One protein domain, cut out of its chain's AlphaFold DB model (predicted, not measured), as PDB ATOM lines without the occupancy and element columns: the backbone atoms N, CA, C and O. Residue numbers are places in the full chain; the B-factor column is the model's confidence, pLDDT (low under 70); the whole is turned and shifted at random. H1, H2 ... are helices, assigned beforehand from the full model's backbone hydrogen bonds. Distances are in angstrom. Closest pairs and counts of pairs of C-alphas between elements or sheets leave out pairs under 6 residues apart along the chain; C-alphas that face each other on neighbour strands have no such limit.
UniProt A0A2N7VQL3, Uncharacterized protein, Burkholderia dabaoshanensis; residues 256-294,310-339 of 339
ATOM      1  N   TRP A 256     137.456 175.925 153.600       55.66
ATOM      2  CA  TRP A 256     137.999 177.238 153.954       55.66
ATOM      3  C   TRP A 256     136.955 178.302 153.646       55.66
ATOM      4  O   TRP A 256     136.820 178.749 152.505       55.66
ATOM      5  N   ASP A 257     136.245 178.716 154.683       65.12
ATOM      6  CA  ASP A 257     135.223 179.738 154.539       65.12
ATOM      7  C   ASP A 257     135.806 181.123 154.245       65.12
ATOM      8  O   ASP A 257     136.912 181.494 154.658       65.12
ATOM      9  N   GLN A 258     135.023 181.889 153.487       71.62
ATOM     10  CA  GLN A 258     135.300 183.280 153.154       71.62
ATOM     11  C   GLN A 258     135.282 184.136 154.417       71.62
ATOM     12  O   GLN A 258     134.536 183.867 155.357       71.62
ATOM     13  N   LEU A 259     136.068 185.210 154.422       79.38
ATOM     14  CA  LEU A 259     136.021 186.175 155.512       79.38
ATOM     15  C   LEU A 259     134.673 186.889 155.510       79.38
ATOM     16  O   LEU A 259     134.225 187.360 154.462       79.38
ATOM     17  N   VAL A 260     134.063 187.016 156.691       83.88
ATOM     18  CA  VAL A 260     132.863 187.853 156.865       83.88
ATOM     19  C   VAL A 260     133.188 189.330 157.126       83.88
ATOM     20  O   VAL A 260     132.288 190.165 157.181       83.88
ATOM     21  N   LEU A 261     134.471 189.670 157.303       83.38
ATOM     22  CA  LEU A 261     134.900 191.062 157.444       83.38
ATOM     23  C   LEU A 261     134.808 191.804 156.119       83.38
ATOM     24  O   LEU A 261     135.257 191.314 155.085       83.38
ATOM     25  N   GLU A 262     134.337 193.041 156.196       77.69
ATOM     26  CA  GLU A 262     134.468 193.993 155.103       77.69
ATOM     27  C   GLU A 262     135.877 194.591 155.065       77.69
ATOM     28  O   GLU A 262     136.537 194.743 156.095       77.69
ATOM     29  N   ASP A 263     136.301 195.039 153.885       79.19
ATOM     30  CA  ASP A 263     137.619 195.645 153.662       79.19
ATOM     31  C   ASP A 263     137.950 196.778 154.642       79.19
ATOM     32  O   ASP A 263     139.065 196.871 155.148       79.19
ATOM     33  N   ALA A 264     136.965 197.627 154.958       79.12
ATOM     34  CA  ALA A 264     137.130 198.747 155.885       79.12
ATOM     35  C   ALA A 264     137.370 198.311 157.343       79.12
ATOM     36  O   ALA A 264     137.816 199.118 158.158       79.12
ATOM     37  N   GLN A 265     137.047 197.061 157.687       85.75
ATOM     38  CA  GLN A 265     137.236 196.491 159.023       85.75
ATOM     39  C   GLN A 265     138.586 195.781 159.170       85.75
ATOM     40  O   GLN A 265     138.994 195.473 160.290       85.75
ATOM     41  N   ILE A 266     139.274 195.506 158.062       87.06
ATOM     42  CA  ILE A 266     140.593 194.876 158.070       87.06
ATOM     43  C   ILE A 266     141.652 195.966 158.309       87.06
ATOM     44  O   ILE A 266     141.555 197.051 157.728       87.06
ATOM     45  N   PRO A 267     142.679 195.711 159.145       92.12
ATOM     46  CA  PRO A 267     143.738 196.677 159.410       92.12
ATOM     47  C   PRO A 267     144.326 197.297 158.123       92.12
ATOM     48  O   PRO A 267     144.673 196.557 157.193       92.12
ATOM     49  N   PRO A 268     144.462 198.640 158.038       90.56
ATOM     50  CA  PRO A 268     144.848 199.322 156.798       90.56
ATOM     51  C   PRO A 268     146.203 198.897 156.221       90.56
ATOM     52  O   PRO A 268     146.428 198.981 155.015       90.56
ATOM     53  N   ASP A 269     147.133 198.470 157.072       91.75
ATOM     54  CA  ASP A 269     148.446 197.964 156.683       91.75
ATOM     55  C   ASP A 269     148.367 196.579 156.025       91.75
ATOM     56  O   ASP A 269     149.080 196.331 155.049       91.75
ATOM     57  N   ILE A 270     147.475 195.707 156.511       90.75
ATOM     58  CA  ILE A 270     147.179 194.409 155.897       90.75
ATOM     59  C   ILE A 270     146.475 194.637 154.561       90.75
ATOM     60  O   ILE A 270     146.943 194.128 153.543       90.75
ATOM     61  N   MET A 271     145.424 195.464 154.533       89.81
ATOM     62  CA  MET A 271     144.689 195.746 153.296       89.81
ATOM     63  C   MET A 271     145.569 196.351 152.212       89.81
ATOM     64  O   MET A 271     145.483 195.934 151.066       89.81
ATOM     65  N   ARG A 272     146.485 197.265 152.552       90.44
ATOM     66  CA  ARG A 272     147.418 197.832 151.566       90.44
ATOM     67  C   ARG A 272     148.295 196.767 150.906       90.44
ATOM     68  O   ARG A 272     148.577 196.870 149.716       90.44
ATOM     69  N   LYS A 273     148.748 195.767 151.667       90.12
ATOM     70  CA  LYS A 273     149.541 194.651 151.128       90.12
ATOM     71  C   LYS A 273     148.693 193.728 150.268       90.12
ATOM     72  O   LYS A 273     149.183 193.271 149.243       90.12
ATOM     73  N   VAL A 274     147.449 193.482 150.684       87.31
ATOM     74  CA  VAL A 274     146.476 192.740 149.878       87.31
ATOM     75  C   VAL A 274     146.297 193.466 148.550       87.31
ATOM     76  O   VAL A 274     146.694 192.911 147.541       87.31
ATOM     77  N   GLU A 275     145.876 194.731 148.532       85.69
ATOM     78  CA  GLU A 275     145.690 195.507 147.292       85.69
ATOM     79  C   GLU A 275     146.930 195.544 146.390       85.69
ATOM     80  O   GLU A 275     146.817 195.413 145.174       85.69
ATOM     81  N   ALA A 276     148.129 195.691 146.965       85.62
ATOM     82  CA  ALA A 276     149.369 195.668 146.193       85.62
ATOM     83  C   ALA A 276     149.615 194.309 145.518       85.62
ATOM     84  O   ALA A 276     150.090 194.270 144.383       85.62
ATOM     85  N   LEU A 277     149.281 193.207 146.198       82.81
ATOM     86  CA  LEU A 277     149.311 191.869 145.612       82.81
ATOM     87  C   LEU A 277     148.295 191.757 144.466       82.81
ATOM     88  O   LEU A 277     148.633 191.236 143.409       82.81
ATOM     89  N   LEU A 278     147.085 192.288 144.650       77.38
ATOM     90  CA  LEU A 278     146.003 192.167 143.663       77.38
ATOM     91  C   LEU A 278     146.270 192.975 142.405       77.38
ATOM     92  O   LEU A 278     145.992 192.518 141.304       77.38
ATOM     93  N   ALA A 279     146.843 194.165 142.566       79.25
ATOM     94  CA  ALA A 279     147.249 194.997 141.445       79.25
ATOM     95  C   ALA A 279     148.374 194.351 140.617       79.25
ATOM     96  O   ALA A 279     148.492 194.633 139.426       79.25
ATOM     97  N   ALA A 280     149.213 193.519 141.244       76.06
ATOM     98  CA  ALA A 280     150.320 192.840 140.578       76.06
ATOM     99  C   ALA A 280     149.890 191.546 139.867       76.06
ATOM    100  O   ALA A 280     150.497 191.194 138.858       76.06
ATOM    101  N   ASP A 281     148.875 190.853 140.386       66.94
ATOM    102  CA  ASP A 281     148.396 189.579 139.848       66.94
ATOM    103  C   ASP A 281     146.886 189.370 140.121       66.94
ATOM    104  O   ASP A 281     146.515 188.727 141.109       66.94
ATOM    105  N   PRO A 282     146.005 189.935 139.269       61.19
ATOM    106  CA  PRO A 282     144.554 189.894 139.470       61.19
ATOM    107  C   PRO A 282     143.944 188.489 139.361       61.19
ATOM    108  O   PRO A 282     142.929 188.218 139.999       61.19
ATOM    109  N   ASP A 283     144.564 187.606 138.568       54.94
ATOM    110  CA  ASP A 283     143.952 186.351 138.113       54.94
ATOM    111  C   ASP A 283     144.568 185.085 138.747       54.94
ATOM    112  O   ASP A 283     143.923 184.039 138.739       54.94
ATOM    113  N   HIS A 284     145.798 185.117 139.294       52.03
ATOM    114  CA  HIS A 284     146.493 183.901 139.778       52.03
ATOM    115  C   HIS A 284     146.576 183.727 141.308       52.03
ATOM    116  O   HIS A 284     147.137 182.732 141.786       52.03
ATOM    117  N   MET A 285     146.010 184.640 142.104       49.19
ATOM    118  CA  MET A 285     146.149 184.615 143.574       49.19
ATOM    119  C   MET A 285     144.833 184.733 144.355       49.19
ATOM    120  O   MET A 285     144.859 184.746 145.591       49.19
ATOM    121  N   SER A 286     143.687 184.811 143.678       46.84
ATOM    122  CA  SER A 286     142.428 185.137 144.343       46.84
ATOM    123  C   SER A 286     141.200 184.564 143.656       46.84
ATOM    124  O   SER A 286     140.781 185.045 142.611       46.84
ATOM    125  N   ASP A 287     140.535 183.642 144.339       50.47
ATOM    126  CA  ASP A 287     139.098 183.474 144.165       50.47
ATOM    127  C   ASP A 287     138.407 184.547 145.011       50.47
ATOM    128  O   ASP A 287     138.162 184.368 146.209       50.47
ATOM    129  N   TYR A 288     138.111 185.687 144.394       54.72
ATOM    130  CA  TYR A 288     137.061 186.548 144.915       54.72
ATOM    131  C   TYR A 288     135.738 185.861 144.667       54.72
ATOM    132  O   TYR A 288     135.445 185.445 143.550       54.72
ATOM    133  N   THR A 289     134.900 185.779 145.690       53.16
ATOM    134  CA  THR A 289     133.474 185.681 145.398       53.16
ATOM    135  C   THR A 289     132.959 187.096 145.324       53.16
ATOM    136  O   THR A 289     132.593 187.698 146.333       53.16
ATOM    137  N   ASP A 290     133.050 187.640 144.117       51.41
ATOM    138  CA  ASP A 290     132.320 188.836 143.761       51.41
ATOM    139  C   ASP A 290     130.879 188.401 143.479       51.41
ATOM    140  O   ASP A 290     130.619 187.651 142.535       51.41
ATOM    141  N   PHE A 291     129.937 188.786 144.341       51.62
ATOM    142  CA  PHE A 291     128.514 188.584 144.056       51.62
ATOM    143  C   PHE A 291     128.062 189.688 143.118       51.62
ATOM    144  O   PHE A 291     127.377 190.634 143.489       51.62
ATOM    145  N   ASN A 292     128.525 189.553 141.889       47.06
ATOM    146  CA  ASN A 292     128.379 190.534 140.853       47.06
ATOM    147  C   ASN A 292     127.762 189.838 139.652       47.06
ATOM    148  O   ASN A 292     128.447 189.249 138.819       47.06
ATOM    149  N   LEU A 293     126.431 189.817 139.624       43.06
ATOM    150  CA  LEU A 293     125.696 189.213 138.517       43.06
ATOM    151  C   LEU A 293     125.738 190.103 137.260       43.06
ATOM    152  O   LEU A 293     125.391 189.622 136.184       43.06
ATOM    153  N   ASP A 294     126.165 191.369 137.379       47.78
ATOM    154  CA  ASP A 294     126.140 192.373 136.307       47.78
ATOM    155  C   ASP A 294     127.504 193.018 135.967       47.78
ATOM    156  O   ASP A 294     127.583 193.811 135.027       47.78
ATOM    157  N   SER A 310     118.171 194.472 145.415       55.59
ATOM    158  CA  SER A 310     119.005 195.409 144.653       55.59
ATOM    159  C   SER A 310     120.367 194.758 144.388       55.59
ATOM    160  O   SER A 310     120.915 194.184 145.330       55.59
ATOM    161  N   PRO A 311     120.924 194.823 143.162       53.38
ATOM    162  CA  PRO A 311     122.307 194.427 142.922       53.38
ATOM    163  C   PRO A 311     123.202 195.228 143.868       53.38
ATOM    164  O   PRO A 311     123.214 196.458 143.832       53.38
ATOM    165  N   ASP A 312     123.875 194.527 144.769       56.88
ATOM    166  CA  ASP A 312     124.837 195.108 145.689       56.88
ATOM    167  C   ASP A 312     126.062 194.209 145.714       56.88
ATOM    168  O   ASP A 312     125.952 192.983 145.781       56.88
ATOM    169  N   VAL A 313     127.224 194.841 145.629       60.34
ATOM    170  CA  VAL A 313     128.467 194.161 145.311       60.34
ATOM    171  C   VAL A 313     129.388 194.238 146.518       60.34
ATOM    172  O   VAL A 313     129.850 195.312 146.919       60.34
ATOM    173  N   VAL A 314     129.651 193.075 147.116       64.00
ATOM    174  CA  VAL A 314     130.538 192.929 148.274       64.00
ATOM    175  C   VAL A 314     131.691 192.023 147.909       64.00
ATOM    176  O   VAL A 314     131.501 190.848 147.601       64.00
ATOM    177  N   ARG A 315     132.902 192.562 148.033       71.50
ATOM    178  CA  ARG A 315     134.120 191.771 147.932       71.50
ATOM    179  C   ARG A 315     134.238 190.861 149.152       71.50
ATOM    180  O   ARG A 315     134.402 191.339 150.272       71.50
ATOM    181  N   ARG A 316     134.186 189.546 148.930       76.38
ATOM    182  CA  ARG A 316     134.442 188.533 149.964       76.38
ATOM    183  C   ARG A 316     135.868 188.018 149.823       76.38
ATOM    184  O   ARG A 316     136.174 187.239 148.919       76.38
ATOM    185  N   LEU A 317     136.757 188.491 150.693       78.69
ATOM    186  CA  LEU A 317     138.162 188.092 150.676       78.69
ATOM    187  C   LEU A 317     138.325 186.656 151.189       78.69
ATOM    188  O   LEU A 317     137.819 186.295 152.254       78.69
ATOM    189  N   LYS A 318     139.098 185.842 150.466       81.44
ATOM    190  CA  LYS A 318     139.560 184.549 150.977       81.44
ATOM    191  C   LYS A 318     140.756 184.720 151.920       81.44
ATOM    192  O   LYS A 318     141.616 185.573 151.680       81.44
ATOM    193  N   PRO A 319     140.912 183.834 152.919       86.44
ATOM    194  CA  PRO A 319     142.116 183.784 153.748       86.44
ATOM    195  C   PRO A 319     143.425 183.612 152.960       86.44
ATOM    196  O   PRO A 319     144.474 184.080 153.405       86.44
ATOM    197  N   LEU A 320     143.365 182.977 151.781       84.94
ATOM    198  CA  LEU A 320     144.504 182.804 150.876       84.94
ATOM    199  C   LEU A 320     145.131 184.145 150.467       84.94
ATOM    200  O   LEU A 320     146.353 184.278 150.509       84.94
ATOM    201  N   ALA A 321     144.306 185.147 150.140       84.38
ATOM    202  CA  ALA A 321     144.775 186.470 149.730       84.38
ATOM    203  C   ALA A 321     145.562 187.156 150.858       84.38
ATOM    204  O   ALA A 321     146.624 187.733 150.628       84.38
ATOM    205  N   ILE A 322     145.095 187.017 152.104       88.50
ATOM    206  CA  ILE A 322     145.797 187.532 153.287       88.50
ATOM    207  C   ILE A 322     147.109 186.775 153.514       88.50
ATOM    208  O   ILE A 322     148.136 187.393 153.797       88.50
ATOM    209  N   ALA A 323     147.106 185.448 153.375       89.50
ATOM    210  CA  ALA A 323     148.306 184.635 153.561       89.50
ATOM    211  C   ALA A 323     149.394 185.010 152.545       89.50
ATOM    212  O   ALA A 323     150.548 185.221 152.924       89.50
ATOM    213  N   ALA A 324     149.010 185.150 151.273       87.38
ATOM    214  CA  ALA A 324     149.902 185.535 150.187       87.38
ATOM    215  C   ALA A 324     150.446 186.959 150.376       87.38
ATOM    216  O   ALA A 324     151.660 187.159 150.342       87.38
ATOM    217  N   ALA A 325     149.578 187.928 150.686       88.25
ATOM    218  CA  ALA A 325     149.962 189.326 150.892       88.25
ATOM    219  C   ALA A 325     150.928 189.523 152.072       88.25
ATOM    220  O   ALA A 325     151.742 190.449 152.086       88.25
ATOM    221  N   LEU A 326     150.846 188.650 153.076       91.12
ATOM    222  CA  LEU A 326     151.713 188.673 154.252       91.12
ATOM    223  C   LEU A 326     152.943 187.760 154.124       91.12
ATOM    224  O   LEU A 326     153.707 187.652 155.081       91.12
ATOM    225  N   GLY A 327     153.158 187.117 152.970       89.00
ATOM    226  CA  GLY A 327     154.315 186.249 152.725       89.00
ATOM    227  C   GLY A 327     154.308 184.952 153.543       89.00
ATOM    228  O   GLY A 327     155.364 184.378 153.813       89.00
ATOM    229  N   ARG A 328     153.131 184.476 153.966       91.50
ATOM    230  CA  ARG A 328     152.974 183.284 154.812       91.50
ATOM    231  C   ARG A 328     152.942 182.008 153.976       91.50
ATOM    232  O   ARG A 328     151.914 181.348 153.865       91.50
ATOM    233  N   THR A 329     154.086 181.648 153.400       89.19
ATOM    234  CA  THR A 329     154.231 180.528 152.448       89.19
ATOM    235  C   THR A 329     153.629 179.210 152.943       89.19
ATOM    236  O   THR A 329     152.874 178.581 152.211       89.19
ATOM    237  N   LYS A 330     153.859 178.835 154.207       89.56
ATOM    238  CA  LYS A 330     153.281 177.613 154.801       89.56
ATOM    239  C   LYS A 330     151.753 177.626 154.843       89.56
ATOM    240  O   LYS A 330     151.123 176.597 154.620       89.56
ATOM    241  N   ASP A 331     151.156 178.775 155.155       87.75
ATOM    242  CA  ASP A 331     149.701 178.915 155.199       87.75
ATOM    243  C   ASP A 331     149.115 178.900 153.787       87.75
ATOM    244  O   ASP A 331     148.114 178.230 153.563       87.75
ATOM    245  N   VAL A 332     149.785 179.545 152.829       86.81
ATOM    246  CA  VAL A 332     149.428 179.493 151.402       86.81
ATOM    247  C   VAL A 332     149.435 178.055 150.888       86.81
ATOM    248  O   VAL A 332     148.443 177.615 150.318       86.81
ATOM    249  N   GLU A 333     150.515 177.304 151.109       87.31
ATOM    250  CA  GLU A 333     150.625 175.899 150.691       87.31
ATOM    251  C   GLU A 333     149.536 175.033 151.328       87.31
ATOM    252  O   GLU A 333     148.883 174.244 150.649       87.31
ATOM    253  N   ARG A 334     149.294 175.216 152.630       84.50
ATOM    254  CA  ARG A 334     148.262 174.485 153.371       84.50
ATOM    255  C   ARG A 334     146.848 174.791 152.877       84.50
ATOM    256  O   ARG A 334     146.001 173.894 152.895       84.50
ATOM    257  N   ILE A 335     146.583 176.042 152.497       82.19
ATOM    258  CA  ILE A 335     145.296 176.460 151.939       82.19
ATOM    259  C   ILE A 335     145.137 175.899 150.525       82.19
ATOM    260  O   ILE A 335     144.153 175.217 150.283       82.19
ATOM    261  N   LYS A 336     146.135 176.052 149.648       82.25
ATOM    262  CA  LYS A 336     146.097 175.525 148.272       82.25
ATOM    263  C   LYS A 336     145.985 174.002 148.201       82.25
ATOM    264  O   LYS A 336     145.312 173.490 147.327       82.25
ATOM    265  N   ALA A 337     146.614 173.265 149.116       80.25
ATOM    266  CA  ALA A 337     146.493 171.803 149.174       80.25
ATOM    267  C   ALA A 337     145.096 171.312 149.611       80.25
ATOM    268  O   ALA A 337     144.862 170.109 149.705       80.25
ATOM    269  N   ALA A 338     144.209 172.229 149.990       71.62
ATOM    270  CA  ALA A 338     142.852 171.952 150.438       71.62
ATOM    271  C   ALA A 338     141.773 172.178 149.393       71.62
ATOM    272  O   ALA A 338     140.681 171.639 149.556       71.62
ATOM    273  N   GLU A 339     142.059 173.098 148.475       68.19
ATOM    274  CA  GLU A 339     141.184 173.539 147.394       68.19
ATOM    275  C   GLU A 339     141.324 172.566 146.219       68.19
ATOM    276  O   GLU A 339     140.280 172.271 145.600       68.19
TER     277      GLU A 339
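This is residues 256 to 294 and 310 to 339 of the 339 residues of an uncharacterized protein of Burkholderia dabaoshanensis (UniProt A0A2N7VQL3). Three helices sit in a row, H2 between the other two, with H2 and H3 forming a short helical hairpin and the longer H1 set crosswise to H2 on its other side. Two unnamed stretches, residues 287 to 294 and residues 310 to 317, run side by side away from the helices to a cut in the chain, an arm that makes the longest axis. The printed part has 69 residues with three named helices, in the order H1, H2, H3, and no named strand. The class is all helix, though under half of the residues, 28 of 69, are in named elements. The whole is compact, with a radius of gyration of the C-alphas of 12.3 A, and spans 40 by 27 by 22 A.

The longest helix, H1, holds residues 268 to 280 and measures 18.3 A from first to last C-alpha; it begins at C-alpha 268, (144.848, 199.322, 156.798). H2 holds residues 319 to 325, 10.0 A long, with C-alpha 319 at (142.116, 183.784, 153.748). H3 holds residues 329 to 336, 10.4 A long, and ends at C-alpha 336, (146.097, 175.525, 148.272).

H1 and H2 touch, and their closest C-alphas, those of Val 274 and Ala 325, are 5.0 A apart. Their lines are about perpendicular, at 81 degrees. H2 and H3 touch and form a helical hairpin over a tight link of 3 residues. Their closest C-alphas are those of Ala 323 and Val 332, 5.7 A apart. They run opposite ways at a steep tilt of 35.2 degrees, only just steep. H1 and H3 are apart. In H1, H2 and H3 every O i to N i+4 pair is within hydrogen-bond range. Outside the helices, residues 289 to 290 pair with residues 315 to 316, antiparallel.

The two C-alphas farthest apart are those of Ser 310 and Lys 330, at 39.9 A, while those of Trp 256 and Glu 339, the first and last printed, are 8.2 A apart. Residues 295 to 309 are not printed, and C-alphas 294 and 310 are 11.4 A apart across the cut. The link from H1 to H2 runs across this cut. Two long stretches have no named element, residues 256 to 267 and residues 281 to 294. Residues 264 to 269, of which 268 and 269 belong to H1, stand free, as do residues 279 to 284, of which 279 and 280 belong to H1. The mean pLDDT of the printed part is 75.0; it is under 70 at residues 256 to 257, 281 to 294, 310 to 314 and 339.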